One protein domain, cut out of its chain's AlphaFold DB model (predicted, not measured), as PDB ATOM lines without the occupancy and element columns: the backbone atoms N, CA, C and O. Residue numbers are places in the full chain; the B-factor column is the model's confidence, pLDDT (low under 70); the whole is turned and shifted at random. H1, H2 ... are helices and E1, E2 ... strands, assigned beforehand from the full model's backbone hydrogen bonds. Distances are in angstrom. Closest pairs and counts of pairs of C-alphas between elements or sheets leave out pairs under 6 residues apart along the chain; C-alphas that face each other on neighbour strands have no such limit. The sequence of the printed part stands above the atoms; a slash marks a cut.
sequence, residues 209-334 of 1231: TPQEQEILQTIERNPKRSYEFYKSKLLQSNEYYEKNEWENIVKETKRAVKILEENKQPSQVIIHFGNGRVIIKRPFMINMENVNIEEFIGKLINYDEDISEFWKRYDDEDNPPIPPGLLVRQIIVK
ATOM      1  N   THR A 209     109.621 -71.015  25.566       82.81
ATOM      2  CA  THR A 209     110.803 -71.714  26.094       82.81
ATOM      3  C   THR A 209     111.518 -72.496  24.981       82.81
ATOM      4  O   THR A 209     110.887 -72.832  23.974       82.81
ATOM      5  N   PRO A 210     112.807 -72.859  25.130       83.00
ATOM      6  CA  PRO A 210     113.520 -73.653  24.123       83.00
ATOM      7  C   PRO A 210     112.784 -74.942  23.724       83.00
ATOM      8  O   PRO A 210     112.720 -75.288  22.545       83.00
ATOM      9  N   GLN A 211     112.148 -75.605  24.694       84.38
ATOM     10  CA  GLN A 211     111.335 -76.797  24.460       84.38
ATOM     11  C   GLN A 211     110.065 -76.483  23.653       84.38
ATOM     12  O   GLN A 211     109.740 -77.187  22.698       84.38
ATOM     13  N   GLU A 212     109.350 -75.408  23.992       85.31
ATOM     14  CA  GLU A 212     108.174 -74.963  23.235       85.31
ATOM     15  C   GLU A 212     108.545 -74.567  21.797       85.31
ATOM     16  O   GLU A 212     107.804 -74.888  20.867       85.31
ATOM     17  N   GLN A 213     109.709 -73.943  21.583       86.25
ATOM     18  CA  GLN A 213     110.221 -73.626  20.244       86.25
ATOM     19  C   GLN A 213     110.480 -74.890  19.416       86.25
ATOM     20  O   GLN A 213     110.086 -74.950  18.249       86.25
ATOM     21  N   GLU A 214     111.081 -75.924  20.007       86.88
ATOM     22  CA  GLU A 214     111.277 -77.217  19.342       86.88
ATOM     23  C   GLU A 214     109.934 -77.880  18.982       86.88
ATOM     24  O   GLU A 214     109.757 -78.415  17.877       86.88
ATOM     25  N   ILE A 215     108.943 -77.792  19.877       86.25
ATOM     26  CA  ILE A 215     107.589 -78.293  19.619       86.25
ATOM     27  C   ILE A 215     106.940 -77.518  18.464       86.25
ATOM     28  O   ILE A 215     106.366 -78.148  17.573       86.25
ATOM     29  N   LEU A 216     107.061 -76.187  18.416       86.81
ATOM     30  CA  LEU A 216     106.560 -75.367  17.303       86.81
ATOM     31  C   LEU A 216     107.209 -75.763  15.967       86.81
ATOM     32  O   LEU A 216     106.493 -76.010  14.994       86.81
ATOM     33  N   GLN A 217     108.532 -75.942  15.927       86.62
ATOM     34  CA  GLN A 217     109.238 -76.415  14.725       86.62
ATOM     35  C   GLN A 217     108.766 -77.814  14.295       86.62
ATOM     36  O   GLN A 217     108.605 -78.114  13.108       86.62
ATOM     37  N   THR A 218     108.496 -78.693  15.259       86.00
ATOM     38  CA  THR A 218     107.987 -80.041  14.984       86.00
ATOM     39  C   THR A 218     106.546 -80.014  14.472       86.00
ATOM     40  O   THR A 218     106.194 -80.785  13.569       86.00
ATOM     41  N   ILE A 219     105.714 -79.111  15.000       85.75
ATOM     42  CA  ILE A 219     104.344 -78.867  14.534       85.75
ATOM     43  C   ILE A 219     104.345 -78.451  13.061       85.75
ATOM     44  O   ILE A 219     103.511 -78.951  12.304       85.75
ATOM     45  N   GLU A 220     105.278 -77.596  12.639       82.38
ATOM     46  CA  GLU A 220     105.408 -77.183  11.237       82.38
ATOM     47  C   GLU A 220     105.749 -78.353  10.311       82.38
ATOM     48  O   GLU A 220     105.158 -78.486   9.236       82.38
ATOM     49  N   ARG A 221     106.641 -79.253  10.746       85.88
ATOM     50  CA  ARG A 221     107.000 -80.464   9.987       85.88
ATOM     51  C   ARG A 221     105.840 -81.462   9.900       85.88
ATOM     52  O   ARG A 221     105.710 -82.165   8.902       85.88
ATOM     53  N   ASN A 222     104.990 -81.531  10.928       85.94
ATOM     54  CA  ASN A 222     103.948 -82.552  11.075       85.94
ATOM     55  C   ASN A 222     102.601 -81.976  11.583       85.94
ATOM     56  O   ASN A 222     102.088 -82.363  12.640       85.94
ATOM     57  N   PRO A 223     101.924 -81.114  10.800       80.69
ATOM     58  CA  PRO A 223     100.782 -80.323  11.274       80.69
ATOM     59  C   PRO A 223      99.534 -81.153  11.610       80.69
ATOM     60  O   PRO A 223      98.686 -80.716  12.391       80.69
ATOM     61  N   LYS A 224      99.410 -82.368  11.057       83.19
ATOM     62  CA  LYS A 224      98.292 -83.291  11.327       83.19
ATOM     63  C   LYS A 224      98.393 -83.998  12.683       83.19
ATOM     64  O   LYS A 224      97.406 -84.590  13.116       83.19
ATOM     65  N   ARG A 225      99.554 -83.967  13.343       85.12
ATOM     66  CA  ARG A 225      99.757 -84.595  14.652       85.12
ATOM     67  C   ARG A 225      99.384 -83.616  15.774       85.12
ATOM     68  O   ARG A 225      99.471 -82.394  15.609       85.12
ATOM     69  N   SER A 226      98.909 -84.171  16.882       88.00
ATOM     70  CA  SER A 226      98.654 -83.438  18.124       88.00
ATOM     71  C   SER A 226      99.891 -83.506  19.021       88.00
ATOM     72  O   SER A 226     100.569 -84.533  19.025       88.00
ATOM     73  N   TYR A 227     100.157 -82.444  19.776       88.94
ATOM     74  CA  TYR A 227     101.352 -82.308  20.616       88.94
ATOM     75  C   TYR A 227     100.961 -81.788  21.998       88.94
ATOM     76  O   TYR A 227     100.103 -80.911  22.092       88.94
ATOM     77  N   GLU A 228     101.562 -82.325  23.059       91.69
ATOM     78  CA  GLU A 228     101.539 -81.684  24.379       91.69
ATOM     79  C   GLU A 228     102.479 -80.477  24.303       91.69
ATOM     80  O   GLU A 228     103.626 -80.630  23.898       91.69
ATOM     81  N   PHE A 229     101.959 -79.283  24.581       91.38
ATOM     82  CA  PHE A 229     102.687 -78.018  24.457       91.38
ATOM     83  C   PHE A 229     103.178 -77.518  25.814       91.38
ATOM     84  O   PHE A 229     104.332 -77.145  25.956       91.38
ATOM     85  N   TYR A 230     102.306 -77.593  26.818       93.31
ATOM     86  CA  TYR A 230     102.631 -77.339  28.218       93.31
ATOM     87  C   TYR A 230     102.013 -78.430  29.084       93.31
ATOM     88  O   TYR A 230     100.950 -78.973  28.759       93.31
ATOM     89  N   LYS A 231     102.676 -78.743  30.195       92.62
ATOM     90  CA  LYS A 231     102.253 -79.764  31.147       92.62
ATOM     91  C   LYS A 231     102.725 -79.385  32.542       92.62
ATOM     92  O   LYS A 231     103.925 -79.282  32.772       92.62
ATOM     93  N   SER A 232     101.793 -79.217  33.474       90.88
ATOM     94  CA  SER A 232     102.133 -78.975  34.875       90.88
ATOM     95  C   SER A 232     102.627 -80.255  35.568       90.88
ATOM     96  O   SER A 232     102.380 -81.380  35.098       90.88
ATOM     97  N   LYS A 233     103.300 -80.088  36.718       86.56
ATOM     98  CA  LYS A 233     103.706 -81.194  37.605       86.56
ATOM     99  C   LYS A 233     102.487 -82.055  37.935       86.56
ATOM    100  O   LYS A 233     101.485 -81.528  38.401       86.56
ATOM    101  N   LEU A 234     102.567 -83.367  37.722       84.56
ATOM    102  CA  LEU A 234     101.524 -84.282  38.185       84.56
ATOM    103  C   LEU A 234     101.624 -84.428  39.705       84.56
ATOM    104  O   LEU A 234     102.625 -84.945  40.195       84.56
ATOM    105  N   LEU A 235     100.586 -84.013  40.424       81.81
ATOM    106  CA  LEU A 235     100.535 -84.146  41.879       81.81
ATOM    107  C   LEU A 235     100.264 -85.592  42.307       81.81
ATOM    108  O   LEU A 235      99.363 -86.252  41.772       81.81
ATOM    109  N   GLN A 236     101.008 -86.068  43.307       78.75
ATOM    110  CA  GLN A 236     100.720 -87.335  43.988       78.75
ATOM    111  C   GLN A 236      99.539 -87.199  44.964       78.75
ATOM    112  O   GLN A 236      99.099 -86.094  45.268       78.75
ATOM    113  N   SER A 237      99.010 -88.318  45.474       65.56
ATOM    114  CA  SER A 237      97.750 -88.374  46.244       65.56
ATOM    115  C   SER A 237      97.646 -87.375  47.410       65.56
ATOM    116  O   SER A 237      96.541 -86.894  47.665       65.56
ATOM    117  N   ASN A 238      98.773 -87.021  48.042       70.38
ATOM    118  CA  ASN A 238      98.852 -86.121  49.202       70.38
ATOM    119  C   ASN A 238      99.426 -84.727  48.883       70.38
ATOM    120  O   ASN A 238      99.546 -83.907  49.786       70.38
ATOM    121  N   GLU A 239      99.800 -84.460  47.633       77.38
ATOM    122  CA  GLU A 239     100.267 -83.136  47.212       77.38
ATOM    123  C   GLU A 239      99.089 -82.299  46.693       77.38
ATOM    124  O   GLU A 239      98.124 -82.834  46.135       77.38
ATOM    125  N   TYR A 240      99.188 -80.983  46.839       79.75
ATOM    126  CA  TYR A 240      98.271 -80.002  46.269       79.75
ATOM    127  C   TYR A 240      99.059 -78.776  45.827       79.75
ATOM    128  O   TYR A 240     100.175 -78.576  46.295       79.75
ATOM    129  N   TYR A 241      98.491 -77.986  44.921       83.81
ATOM    130  CA  TYR A 241      99.092 -76.702  44.577       83.81
ATOM    131  C   TYR A 241      98.744 -75.676  45.649       83.81
ATOM    132  O   TYR A 241      97.558 -75.415  45.887       83.81
ATOM    133  N   GLU A 242      99.761 -75.088  46.270       84.44
ATOM    134  CA  GLU A 242      99.577 -73.915  47.123       84.44
ATOM    135  C   GLU A 242      99.095 -72.718  46.288       84.44
ATOM    136  O   GLU A 242      99.191 -72.722  45.060       84.44
ATOM    137  N   LYS A 243      98.575 -71.671  46.937       85.38
ATOM    138  CA  LYS A 243      98.009 -70.495  46.253       85.38
ATOM    139  C   LYS A 243      98.946 -69.916  45.186       85.38
ATOM    140  O   LYS A 243      98.539 -69.775  44.035       85.38
ATOM    141  N   ASN A 244     100.207 -69.668  45.542       86.69
ATOM    142  CA  ASN A 244     101.204 -69.101  44.627       86.69
ATOM    143  C   ASN A 244     101.530 -70.057  43.465       86.69
ATOM    144  O   ASN A 244     101.659 -69.631  42.317       86.69
ATOM    145  N   GLU A 245     101.632 -71.363  43.738       87.31
ATOM    146  CA  GLU A 245     101.863 -72.374  42.700       87.31
ATOM    147  C   GLU A 245     100.671 -72.478  41.743       87.31
ATOM    148  O   GLU A 245     100.851 -72.571  40.528       87.31
ATOM    149  N   TRP A 246      99.450 -72.441  42.278       87.19
ATOM    150  CA  TRP A 246      98.211 -72.459  41.511       87.19
ATOM    151  C   TRP A 246      98.105 -71.242  40.591       87.19
ATOM    152  O   TRP A 246      97.851 -71.399  39.394       87.19
ATOM    153  N   GLU A 247      98.341 -70.044  41.129       87.38
ATOM    154  CA  GLU A 247      98.367 -68.796  40.363       87.38
ATOM    155  C   GLU A 247      99.399 -68.871  39.231       87.38
ATOM    156  O   GLU A 247      99.080 -68.550  38.082       87.38
ATOM    157  N   ASN A 248     100.594 -69.402  39.512       89.31
ATOM    158  CA  ASN A 248     101.624 -69.608  38.500       89.31
ATOM    159  C   ASN A 248     101.200 -70.622  37.422       89.31
ATOM    160  O   ASN A 248     101.390 -70.380  36.235       89.31
ATOM    161  N   ILE A 249     100.564 -71.738  37.783       89.38
ATOM    162  CA  ILE A 249     100.085 -72.731  36.807       89.38
ATOM    163  C   ILE A 249      98.995 -72.154  35.911       89.38
ATOM    164  O   ILE A 249      98.990 -72.401  34.702       89.38
ATOM    165  N   VAL A 250      98.056 -71.396  36.479       88.00
ATOM    166  CA  VAL A 250      97.014 -70.725  35.698       88.00
ATOM    167  C   VAL A 250      97.647 -69.707  34.750       88.00
ATOM    168  O   VAL A 250      97.261 -69.658  33.578       88.00
ATOM    169  N   LYS A 251      98.642 -68.947  35.217       89.75
ATOM    170  CA  LYS A 251      99.415 -68.001  34.404       89.75
ATOM    171  C   LYS A 251     100.156 -68.699  33.260       89.75
ATOM    172  O   LYS A 251      99.950 -68.335  32.105       89.75
ATOM    173  N   GLU A 252     100.903 -69.763  33.543       90.31
ATOM    174  CA  GLU A 252     101.618 -70.554  32.534       90.31
ATOM    175  C   GLU A 252     100.668 -71.242  31.548       90.31
ATOM    176  O   GLU A 252     100.936 -71.307  30.351       90.31
ATOM    177  N   THR A 253      99.500 -71.693  32.010       91.75
ATOM    178  CA  THR A 253      98.456 -72.240  31.132       91.75
ATOM    179  C   THR A 253      97.928 -71.165  30.182       91.75
ATOM    180  O   THR A 253      97.820 -71.414  28.980       91.75
ATOM    181  N   LYS A 254      97.623 -69.963  30.698       90.06
ATOM    182  CA  LYS A 254      97.196 -68.804  29.896       90.06
ATOM    183  C   LYS A 254      98.283 -68.431  28.876       90.06
ATOM    184  O   LYS A 254      97.958 -68.279  27.700       90.06
ATOM    185  N   ARG A 255      99.557 -68.389  29.286       90.81
ATOM    186  CA  ARG A 255     100.736 -68.147  28.430       90.81
ATOM    187  C   ARG A 255     100.869 -69.192  27.320       90.81
ATOM    188  O   ARG A 255     100.896 -68.842  26.145       90.81
ATOM    189  N   ALA A 256     100.874 -70.479  27.655       90.50
ATOM    190  CA  ALA A 256     101.002 -71.575  26.692       90.50
ATOM    191  C   ALA A 256      99.845 -71.611  25.680       90.50
ATOM    192  O   ALA A 256     100.057 -71.824  24.481       90.50
ATOM    193  N   VAL A 257      98.612 -71.379  26.146       89.25
ATOM    194  CA  VAL A 257      97.448 -71.217  25.267       89.25
ATOM    195  C   VAL A 257      97.657 -70.027  24.344       89.25
ATOM    196  O   VAL A 257      97.518 -70.216  23.139       89.25
ATOM    197  N   LYS A 258      98.055 -68.863  24.878       84.88
ATOM    198  CA  LYS A 258      98.326 -67.641  24.112       84.88
ATOM    199  C   LYS A 258      99.404 -67.863  23.046       84.88
ATOM    200  O   LYS A 258      99.179 -67.490  21.900       84.88
ATOM    201  N   ILE A 259     100.489 -68.579  23.350       86.00
ATOM    202  CA  ILE A 259     101.538 -68.927  22.376       86.00
ATOM    203  C   ILE A 259     100.984 -69.810  21.249       86.00
ATOM    204  O   ILE A 259     101.203 -69.527  20.069       86.00
ATOM    205  N   LEU A 260     100.256 -70.890  21.565       86.75
ATOM    206  CA  LEU A 260      99.635 -71.738  20.533       86.75
ATOM    207  C   LEU A 260      98.648 -70.946  19.682       86.75
ATOM    208  O   LEU A 260      98.595 -71.098  18.460       86.75
ATOM    209  N   GLU A 261      97.880 -70.093  20.340       77.94
ATOM    210  CA  GLU A 261      96.936 -69.180  19.742       77.94
ATOM    211  C   GLU A 261      97.630 -68.221  18.764       77.94
ATOM    212  O   GLU A 261      97.195 -68.127  17.613       77.94
ATOM    213  N   GLU A 262      98.700 -67.535  19.174       75.12
ATOM    214  CA  GLU A 262      99.555 -66.667  18.347       75.12
ATOM    215  C   GLU A 262     100.133 -67.427  17.147       75.12
ATOM    216  O   GLU A 262     100.089 -66.939  16.015       75.12
ATOM    217  N   ASN A 263     100.529 -68.685  17.359       76.81
ATOM    218  CA  ASN A 263     100.996 -69.606  16.322       76.81
ATOM    219  C   ASN A 263      99.859 -70.288  15.529       76.81
ATOM    220  O   ASN A 263     100.106 -71.154  14.678       76.81
ATOM    221  N   LYS A 264      98.602 -69.883  15.761       73.94
ATOM    222  CA  LYS A 264      97.397 -70.307  15.020       73.94
ATOM    223  C   LYS A 264      97.140 -71.803  15.066       73.94
ATOM    224  O   LYS A 264      96.653 -72.408  14.104       73.94
ATOM    225  N   GLN A 265      97.459 -72.390  16.203       82.88
ATOM    226  CA  GLN A 265      97.237 -73.786  16.483       82.88
ATOM    227  C   GLN A 265      96.009 -73.934  17.386       82.88
ATOM    228  O   GLN A 265      95.994 -73.363  18.474       82.88
ATOM    229  N   PRO A 266      94.980 -74.703  16.980       84.94
ATOM    230  CA  PRO A 266      93.844 -74.963  17.852       84.94
ATOM    231  C   PRO A 266      94.337 -75.710  19.091       84.94
ATOM    232  O   PRO A 266      94.942 -76.784  18.980       84.94
ATOM    233  N   SER A 267      94.075 -75.138  20.259       90.25
ATOM    234  CA  SER A 267      94.495 -75.700  21.533       90.25
ATOM    235  C   SER A 267      93.341 -76.429  22.221       90.25
ATOM    236  O   SER A 267      92.159 -76.303  21.889       90.25
ATOM    237  N   GLN A 268      93.697 -77.255  23.184       93.62
ATOM    238  CA  GLN A 268      92.779 -77.903  24.092       93.62
ATOM    239  C   GLN A 268      93.463 -77.963  25.444       93.62
ATOM    240  O   GLN A 268      94.523 -78.574  25.565       93.62
ATOM    241  N   VAL A 269      92.854 -77.348  26.451       95.00
ATOM    242  CA  VAL A 269      93.362 -77.428  27.820       95.00
ATOM    243  C   VAL A 269      92.683 -78.598  28.501       95.00
ATOM    244  O   VAL A 269      91.460 -78.627  28.602       95.00
ATOM    245  N   ILE A 270      93.474 -79.583  28.908       93.88
ATOM    246  CA  ILE A 270      93.040 -80.793  29.594       93.88
ATOM    247  C   ILE A 270      93.370 -80.620  31.071       93.88
ATOM    248  O   ILE A 270      94.533 -80.498  31.444       93.88
ATOM    249  N   ILE A 271      92.344 -80.626  31.906       91.50
ATOM    250  CA  ILE A 271      92.456 -80.518  33.353       91.50
ATOM    251  C   ILE A 271      92.150 -81.896  33.925       91.50
ATOM    252  O   ILE A 271      91.021 -82.383  33.823       91.50
ATOM    253  N   HIS A 272      93.154 -82.538  34.501       88.19
ATOM    254  CA  HIS A 272      92.974 -83.772  35.248       88.19
ATOM    255  C   HIS A 272      92.614 -83.424  36.680       88.19
ATOM    256  O   HIS A 272      93.411 -82.828  37.402       88.19
ATOM    257  N   PHE A 273      91.411 -83.806  37.085       81.12
ATOM    258  CA  PHE A 273      91.000 -83.685  38.477       81.12
ATOM    259  C   PHE A 273      91.493 -84.885  39.287       81.12
ATOM    260  O   PHE A 273      91.965 -85.871  38.727       81.12
ATOM    261  N   GLY A 274      91.397 -84.793  40.606       67.75
ATOM    262  CA  GLY A 274      91.509 -85.897  41.545       67.75
ATOM    263  C   GLY A 274      90.575 -85.646  42.722       67.75
ATOM    264  O   GLY A 274      90.218 -84.508  43.007       67.75
ATOM    265  N   ASN A 275      90.165 -86.712  43.400       57.88
ATOM    266  CA  ASN A 275      89.434 -86.584  44.654       57.88
ATOM    267  C   ASN A 275      90.480 -86.681  45.770       57.88
ATOM    268  O   ASN A 275      91.363 -87.527  45.650       57.88
ATOM    269  N   GLY A 276      90.447 -85.849  46.813       50.06
ATOM    270  CA  GLY A 276      91.525 -85.682  47.818       50.06
ATOM    271  C   GLY A 276      92.035 -86.940  48.559       50.06
ATOM    272  O   GLY A 276      92.832 -86.814  49.477       50.06
ATOM    273  N   ARG A 277      91.586 -88.149  48.192       37.28
ATOM    274  CA  ARG A 277      92.061 -89.457  48.679       37.28
ATOM    275  C   ARG A 277      92.284 -90.524  47.582       37.28
ATOM    276  O   ARG A 277      92.830 -91.576  47.888       37.28
ATOM    277  N   VAL A 278      91.885 -90.295  46.320       41.50
ATOM    278  CA  VAL A 278      91.982 -91.274  45.211       41.50
ATOM    279  C   VAL A 278      92.378 -90.578  43.903       41.50
ATOM    280  O   VAL A 278      91.757 -89.592  43.492       41.50
ATOM    281  N   ILE A 279      93.386 -91.120  43.207       41.88
ATOM    282  CA  ILE A 279      93.805 -90.661  41.874       41.88
ATOM    283  C   ILE A 279      92.738 -91.068  40.845       41.88
ATOM    284  O   ILE A 279      92.842 -92.097  40.184       41.88
ATOM    285  N   ILE A 280      91.705 -90.248  40.678       55.59
ATOM    286  CA  ILE A 280      90.769 -90.376  39.558       55.59
ATOM    287  C   ILE A 280      91.248 -89.415  38.475       55.59
ATOM    288  O   ILE A 280      90.864 -88.260  38.521       55.59
ATOM    289  N   LYS A 281      92.055 -89.858  37.495       63.06
ATOM    290  CA  LYS A 281      92.537 -89.021  36.367       63.06
ATOM    291  C   LYS A 281      91.412 -88.602  35.395       63.06
ATOM    292  O   LYS A 281      91.559 -88.765  34.185       63.06
ATOM    293  N   ARG A 282      90.278 -88.088  35.879       78.75
ATOM    294  CA  ARG A 282      89.153 -87.642  35.043       78.75
ATOM    295  C   ARG A 282      89.567 -86.383  34.271       78.75
ATOM    296  O   ARG A 282      89.863 -85.375  34.912       78.75
ATOM    297  N   PRO A 283      89.610 -86.426  32.927       87.75
ATOM    298  CA  PRO A 283      90.005 -85.280  32.126       87.75
ATOM    299  C   PRO A 283      88.795 -84.403  31.795       87.75
ATOM    300  O   PRO A 283      87.793 -84.881  31.258       87.75
ATOM    301  N   PHE A 284      88.922 -83.106  32.048       90.12
ATOM    302  CA  PHE A 284      88.037 -82.078  31.514       90.12
ATOM    303  C   PHE A 284      88.780 -81.303  30.446       90.12
ATOM    304  O   PHE A 284      89.850 -80.765  30.705       90.12
ATOM    305  N   MET A 285      88.217 -81.222  29.248       93.19
ATOM    306  CA  MET A 285      88.803 -80.435  28.177       93.19
ATOM    307  C   MET A 285      88.027 -79.143  28.038       93.19
ATOM    308  O   MET A 285      86.822 -79.183  27.792       93.19
ATOM    309  N   ILE A 286      88.704 -78.008  28.133       94.31
ATOM    310  CA  ILE A 286      88.104 -76.692  27.920       94.31
ATOM    311  C   ILE A 286      88.739 -75.994  26.722       94.31
ATOM    312  O   ILE A 286      89.912 -76.209  26.399       94.31
ATOM    313  N   ASN A 287      87.940 -75.174  26.042       91.38
ATOM    314  CA  ASN A 287      88.446 -74.214  25.074       91.38
ATOM    315  C   ASN A 287      88.571 -72.844  25.749       91.38
ATOM    316  O   ASN A 287      87.559 -72.187  25.998       91.38
ATOM    317  N   MET A 288      89.806 -72.424  26.024       87.19
ATOM    318  CA  MET A 288      90.076 -71.165  26.717       87.19
ATOM    319  C   MET A 288      89.780 -69.906  25.886       87.19
ATOM    320  O   MET A 288      89.579 -68.856  26.485       87.19
ATOM    321  N   GLU A 289      89.593 -70.009  24.561       78.19
ATOM    322  CA  GLU A 289      89.055 -68.889  23.760       78.19
ATOM    323  C   GLU A 289      87.615 -68.522  24.162       78.19
ATOM    324  O   GLU A 289      87.140 -67.416  23.917       78.19
ATOM    325  N   ASN A 290      86.880 -69.475  24.741       78.94
ATOM    326  CA  ASN A 290      85.450 -69.354  25.009       78.94
ATOM    327  C   ASN A 290      85.075 -69.498  26.487       78.94
ATOM    328  O   ASN A 290      83.902 -69.310  26.826       78.94
ATOM    329  N   VAL A 291      86.017 -69.913  27.334       83.44
ATOM    330  CA  VAL A 291      85.779 -70.299  28.725       83.44
ATOM    331  C   VAL A 291      86.952 -69.831  29.577       83.44
ATOM    332  O   VAL A 291      88.089 -70.227  29.337       83.44
ATOM    333  N   ASN A 292      86.672 -69.053  30.620       85.69
ATOM    334  CA  ASN A 292      87.667 -68.756  31.640       85.69
ATOM    335  C   ASN A 292      87.890 -70.008  32.519       85.69
ATOM    336  O   ASN A 292      86.930 -70.617  32.999       85.69
ATOM    337  N   ILE A 293      89.153 -70.415  32.696       85.06
ATOM    338  CA  ILE A 293      89.520 -71.623  33.453       85.06
ATOM    339  C   ILE A 293      89.124 -71.530  34.931       85.06
ATOM    340  O   ILE A 293      88.602 -72.499  35.475       85.06
ATOM    341  N   GLU A 294      89.297 -70.368  35.556       83.19
ATOM    342  CA  GLU A 294      88.941 -70.118  36.955       83.19
ATOM    343  C   GLU A 294      87.422 -70.155  37.132       83.19
ATOM    344  O   GLU A 294      86.921 -70.875  37.990       83.19
ATOM    345  N   GLU A 295      86.665 -69.506  36.243       81.12
ATOM    346  CA  GLU A 295      85.196 -69.560  36.247       81.12
ATOM    347  C   GLU A 295      84.677 -70.993  36.018       81.12
ATOM    348  O   GLU A 295      83.697 -71.434  36.629       81.12
ATOM    349  N   PHE A 296      85.321 -71.752  35.125       83.00
ATOM    350  CA  PHE A 296      84.964 -73.145  34.860       83.00
ATOM    351  C   PHE A 296      85.199 -74.034  36.078       83.00
ATOM    352  O   PHE A 296      84.335 -74.852  36.410       83.00
ATOM    353  N   ILE A 297      86.346 -73.864  36.734       80.31
ATOM    354  CA  ILE A 297      86.700 -74.585  37.950       80.31
ATOM    355  C   ILE A 297      85.766 -74.172  39.089       80.31
ATOM    356  O   ILE A 297      85.156 -75.048  39.689       80.31
ATOM    357  N   GLY A 298      85.514 -72.880  39.313       74.69
ATOM    358  CA  GLY A 298      84.545 -72.406  40.308       74.69
ATOM    359  C   GLY A 298      83.165 -73.057  40.140       74.69
ATOM    360  O   GLY A 298      82.598 -73.586  41.094       74.69
ATOM    361  N   LYS A 299      82.678 -73.180  38.896       73.38
ATOM    362  CA  LYS A 299      81.429 -73.903  38.570       73.38
ATOM    363  C   LYS A 299      81.483 -75.417  38.787       73.38
ATOM    364  O   LYS A 299      80.425 -76.048  38.827       73.38
ATOM    365  N   LEU A 300      82.663 -76.031  38.800       71.44
ATOM    366  CA  LEU A 300      82.830 -77.453  39.111       71.44
ATOM    367  C   LEU A 300      82.818 -77.697  40.619       71.44
ATOM    368  O   LEU A 300      82.221 -78.674  41.056       71.44
ATOM    369  N   ILE A 301      83.431 -76.799  41.388       66.12
ATOM    370  CA  ILE A 301      83.536 -76.906  42.850       66.12
ATOM    371  C   ILE A 301      82.320 -76.268  43.555       66.12
ATOM    372  O   ILE A 301      82.145 -76.403  44.760       66.12
ATOM    373  N   ASN A 302      81.425 -75.645  42.777       59.19
ATOM    374  CA  ASN A 302      80.208 -74.968  43.227       59.19
ATOM    375  C   ASN A 302      80.494 -73.765  44.146       59.19
ATOM    376  O   ASN A 302      79.808 -73.566  45.149       59.19
ATOM    377  N   TYR A 303      81.503 -72.972  43.772       62.31
ATOM    378  CA  TYR A 303      81.807 -71.685  44.391       62.31
ATOM    379  C   TYR A 303      80.963 -70.566  43.785       62.31
ATOM    380  O   TYR A 303      80.936 -70.392  42.566       62.31
ATOM    381  N   ASP A 304      80.285 -69.814  44.656       51.03
ATOM    382  CA  ASP A 304      79.528 -68.606  44.298       51.03
ATOM    383  C   ASP A 304      80.420 -67.343  44.250       51.03
ATOM    384  O   ASP A 304      79.960 -66.287  43.812       51.03
ATOM    385  N   GLU A 305      81.680 -67.445  44.686       58.00
ATOM    386  CA  GLU A 305      82.657 -66.350  44.789       58.00
ATOM    387  C   GLU A 305      83.856 -66.581  43.855       58.00
ATOM    388  O   GLU A 305      84.118 -67.705  43.415       58.00
ATOM    389  N   ASP A 306      84.564 -65.500  43.515       67.88
ATOM    390  CA  ASP A 306      85.755 -65.544  42.663       67.88
ATOM    391  C   ASP A 306      86.902 -66.316  43.345       67.88
ATOM    392  O   ASP A 306      87.055 -66.253  44.565       67.88
ATOM    393  N   ILE A 307      87.728 -67.046  42.580       73.06
ATOM    394  CA  ILE A 307      88.809 -67.876  43.147       73.06
ATOM    395  C   ILE A 307      89.819 -67.031  43.942       73.06
ATOM    396  O   ILE A 307      90.345 -67.500  44.953       73.06
ATOM    397  N   SER A 308      90.076 -65.783  43.540       70.62
ATOM    398  CA  SER A 308      90.968 -64.890  44.282       70.62
ATOM    399  C   SER A 308      90.357 -64.435  45.608       70.62
ATOM    400  O   SER A 308      91.078 -64.282  46.593       70.62
ATOM    401  N   GLU A 309      89.039 -64.227  45.660       70.69
ATOM    402  CA  GLU A 309      88.314 -63.909  46.896       70.69
ATOM    403  C   GLU A 309      88.238 -65.130  47.821       70.69
ATOM    404  O   GLU A 309      88.485 -65.012  49.022       70.69
ATOM    405  N   PHE A 310      88.031 -66.318  47.245       75.62
ATOM    406  CA  PHE A 310      88.085 -67.592  47.953       75.62
ATOM    407  C   PHE A 310      89.419 -67.776  48.686       75.62
ATOM    408  O   PHE A 310      89.406 -68.055  49.878       75.62
ATOM    409  N   TRP A 311      90.564 -67.576  48.024       77.50
ATOM    410  CA  TRP A 311      91.865 -67.766  48.678       77.50
ATOM    411  C   TRP A 311      92.120 -66.772  49.814       77.50
ATOM    412  O   TRP A 311      92.819 -67.117  50.753       77.50
ATOM    413  N   LYS A 312      91.568 -65.552  49.753       76.25
ATOM    414  CA  LYS A 312      91.669 -64.596  50.872       76.25
ATOM    415  C   LYS A 312      90.916 -65.106  52.097       76.25
ATOM    416  O   LYS A 312      91.445 -65.079  53.193       76.25
ATOM    417  N   ARG A 313      89.700 -65.612  51.890       71.38
ATOM    418  CA  ARG A 313      88.875 -66.171  52.969       71.38
ATOM    419  C   ARG A 313      89.394 -67.510  53.472       71.38
ATOM    420  O   ARG A 313      89.227 -67.812  54.643       71.38
ATOM    421  N   TYR A 314      90.006 -68.303  52.593       72.06
ATOM    422  CA  TYR A 314      90.587 -69.598  52.933       72.06
ATOM    423  C   TYR A 314      91.620 -69.472  54.055       72.06
ATOM    424  O   TYR A 314      91.635 -70.299  54.960       72.06
ATOM    425  N   ASP A 315      92.428 -68.412  54.020       70.50
ATOM    426  CA  ASP A 315      93.449 -68.144  55.035       70.50
ATOM    427  C   ASP A 315      92.850 -67.595  56.356       70.50
ATOM    428  O   ASP A 315      93.474 -67.725  57.408       70.50
ATOM    429  N   ASP A 316      91.633 -67.032  56.317       68.06
ATOM    430  CA  ASP A 316      90.962 -66.355  57.443       68.06
ATOM    431  C   ASP A 316      89.869 -67.203  58.139       68.06
ATOM    432  O   ASP A 316      89.343 -66.806  59.182       68.06
ATOM    433  N   GLU A 317      89.470 -68.347  57.571       63.22
ATOM    434  CA  GLU A 317      88.391 -69.198  58.094       63.22
ATOM    435  C   GLU A 317      88.934 -70.469  58.771       63.22
ATOM    436  O   GLU A 317      89.839 -71.127  58.273       63.22
ATOM    437  N   ASP A 318      88.313 -70.890  59.879       51.72
ATOM    438  CA  ASP A 318      88.710 -72.117  60.597       51.72
ATOM    439  C   ASP A 318      88.405 -73.411  59.814       51.72
ATOM    440  O   ASP A 318      88.885 -74.492  60.163       51.72
ATOM    441  N   ASN A 319      87.532 -73.345  58.800       54.25
ATOM    442  CA  ASN A 319      87.099 -74.522  58.041       54.25
ATOM    443  C   ASN A 319      86.607 -74.161  56.625       54.25
ATOM    444  O   ASN A 319      85.422 -74.341  56.307       54.25
ATOM    445  N   PRO A 320      87.488 -73.609  55.780       64.94
ATOM    446  CA  PRO A 320      87.112 -73.135  54.466       64.94
ATOM    447  C   PRO A 320      86.817 -74.310  53.518       64.94
ATOM    448  O   PRO A 320      87.283 -75.440  53.716       64.94
ATOM    449  N   PRO A 321      86.029 -74.077  52.460       65.44
ATOM    450  CA  PRO A 321      85.784 -75.103  51.460       65.44
ATOM    451  C   PRO A 321      87.068 -75.451  50.662       65.44
ATOM    452  O   PRO A 321      88.063 -74.741  50.717       65.44
ATOM    453  N   ILE A 322      87.096 -76.603  49.973       71.38
ATOM    454  CA  ILE A 322      88.325 -77.209  49.407       71.38
ATOM    455  C   ILE A 322      88.948 -76.339  48.291       71.38
ATOM    456  O   ILE A 322      88.286 -76.100  47.273       71.38
ATOM    457  N   PRO A 323      90.227 -75.939  48.380       74.81
ATOM    458  CA  PRO A 323      90.833 -75.062  47.396       74.81
ATOM    459  C   PRO A 323      90.950 -75.734  46.024       74.81
ATOM    460  O   PRO A 323      91.180 -76.945  45.939       74.81
ATOM    461  N   PRO A 324      90.851 -74.965  44.925       72.19
ATOM    462  CA  PRO A 324      91.029 -75.486  43.569       72.19
ATOM    463  C   PRO A 324      92.303 -76.326  43.377       72.19
ATOM    464  O   PRO A 324      92.260 -77.367  42.717       72.19
ATOM    465  N   GLY A 325      93.410 -75.921  44.012       76.25
ATOM    466  CA  GLY A 325      94.705 -76.609  43.956       76.25
ATOM    467  C   GLY A 325      94.725 -78.011  44.579       76.25
ATOM    468  O   GLY A 325      95.594 -78.809  44.239       76.25
ATOM    469  N   LEU A 326      93.748 -78.351  45.432       76.62
ATOM    470  CA  LEU A 326      93.560 -79.703  45.980       76.62
ATOM    471  C   LEU A 326      92.805 -80.637  45.017       76.62
ATOM    472  O   LEU A 326      92.895 -81.862  45.129       76.62
ATOM    473  N   LEU A 327      92.052 -80.071  44.072       77.12
ATOM    474  CA  LEU A 327      91.189 -80.818  43.154       77.12
ATOM    475  C   LEU A 327      91.841 -81.046  41.796       77.12
ATOM    476  O   LEU A 327      91.605 -82.077  41.167       77.12
ATOM    477  N   VAL A 328      92.662 -80.108  41.335       84.62
ATOM    478  CA  VAL A 328      93.368 -80.213  40.058       84.62
ATOM    479  C   VAL A 328      94.711 -80.899  40.271       84.62
ATOM    480  O   VAL A 328      95.543 -80.420  41.023       84.62
ATOM    481  N   ARG A 329      94.938 -82.026  39.589       84.94
ATOM    482  CA  ARG A 329      96.168 -82.832  39.703       84.94
ATOM    483  C   ARG A 329      97.197 -82.528  38.630       84.94
ATOM    484  O   ARG A 329      98.384 -82.737  38.851       84.94
ATOM    485  N   GLN A 330      96.728 -82.132  37.452       90.19
ATOM    486  CA  GLN A 330      97.576 -81.770  36.328       90.19
ATOM    487  C   GLN A 330      96.780 -80.954  35.315       90.19
ATOM    488  O   GLN A 330      95.615 -81.255  35.043       90.19
ATOM    489  N   ILE A 331      97.432 -79.970  34.709       92.94
ATOM    490  CA  ILE A 331      96.936 -79.247  33.544       92.94
ATOM    491  C   ILE A 331      97.870 -79.532  32.370       92.94
ATOM    492  O   ILE A 331      99.091 -79.487  32.502       92.94
ATOM    493  N   ILE A 332      97.285 -79.855  31.219       94.56
ATOM    494  CA  ILE A 332      97.994 -80.087  29.963       94.56
ATOM    495  C   ILE A 332      97.401 -79.164  28.910       94.56
ATOM    496  O   ILE A 332      96.205 -79.222  28.629       94.56
ATOM    497  N   VAL A 333      98.235 -78.354  28.268       95.19
ATOM    498  CA  VAL A 333      97.849 -77.621  27.064       95.19
ATOM    499  C   VAL A 333      98.267 -78.460  25.868       95.19
ATOM    500  O   VAL A 333      99.450 -78.694  25.631       95.19
ATOM    501  N   LYS A 334      97.286 -78.943  25.110       93.88
ATOM    502  CA  LYS A 334      97.489 -79.798  23.941       93.88
ATOM    503  C   LYS A 334      97.179 -79.024  22.667       93.88
ATOM    504  O   LYS A 334      96.065 -78.543  22.481       93.88
TER     505      LYS A 334
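This is residues 209 to 334 of the 1231 residues of the protein "DNA-directed DNA polymerase" of Entamoeba histolytica (UniProt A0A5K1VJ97). A twisted four-stranded sheet has one long helix, H2, running along one face, with H1 at the E1 edge and H3, H4 and H5 towards the opposite end of a long body. H1 and H4 lie farthest out, and H4 is off the sheet. The printed part has 126 residues, in the order H1 E1 H2 E2 E3 H3 H4 H5 E4; the sheet E1 E4 E2 E3 is antiparallel and the class is mixed, helices and strands. It is compact, with a radius of gyration of the C-alphas of 15.7 A, and spans 54 by 27 by 23 A.

H1, residues 210 to 221, begins at C-alpha 210 (113.520, -73.653, 24.123) and is 17.0 A long. E1 is 227 to 231, H2 243 to 262 at 28.2 A, E2 267 to 273 at 19.1 A and E3 283 to 286. H3 is 293 to 301, H4 307 to 316, H5 324 to 327; E4, 328 to 334, is 16.6 A and ends at C-alpha 334 (97.489, -79.798, 23.941).

H1 only grazes the sheet; its closest C-alphas to E1 are Glu 212 and Phe 229, 6.4 A. N 229 and O 333 of E1 and E4 are 2.8 A apart. E1, H2, E2 form a split strand-helix-strand unit, two strands running the same way with E4 between them, its crossover right-handed. H2 lies over E4 at a height of 9.3 A over the sheet, and only just not over E1. Between the antiparallel neighbours E2 and E4, N 270 and O 332 are within hydrogen-bond range at 2.8 A; in the hairpin E2 and E3, N 271 and O 284 are within hydrogen-bond range at 2.8 A. H3 and H4 only just touch, with 3 pairs of C-alphas within 8 A, Glu 294 and Ile 307 closest at 6.6 A. H3 and H5 only just touch too, also 3 pairs, Ile 297 and Pro 324 closest at 7.2 A. Every O i to N i+4 pair is within hydrogen-bond range in H1, H2 and H3, 4 of 6 in H4, and H5 is too short for one.

The C-alphas farthest apart, Arg 221 and Asp 318, are 54.5 A apart. The printed part has no cut; the link E1 to H2 is long. Mean pLDDT of the printed part is 79.7, under 70 at residues 237, 274 to 281, 301 to 306 and 316 to 321.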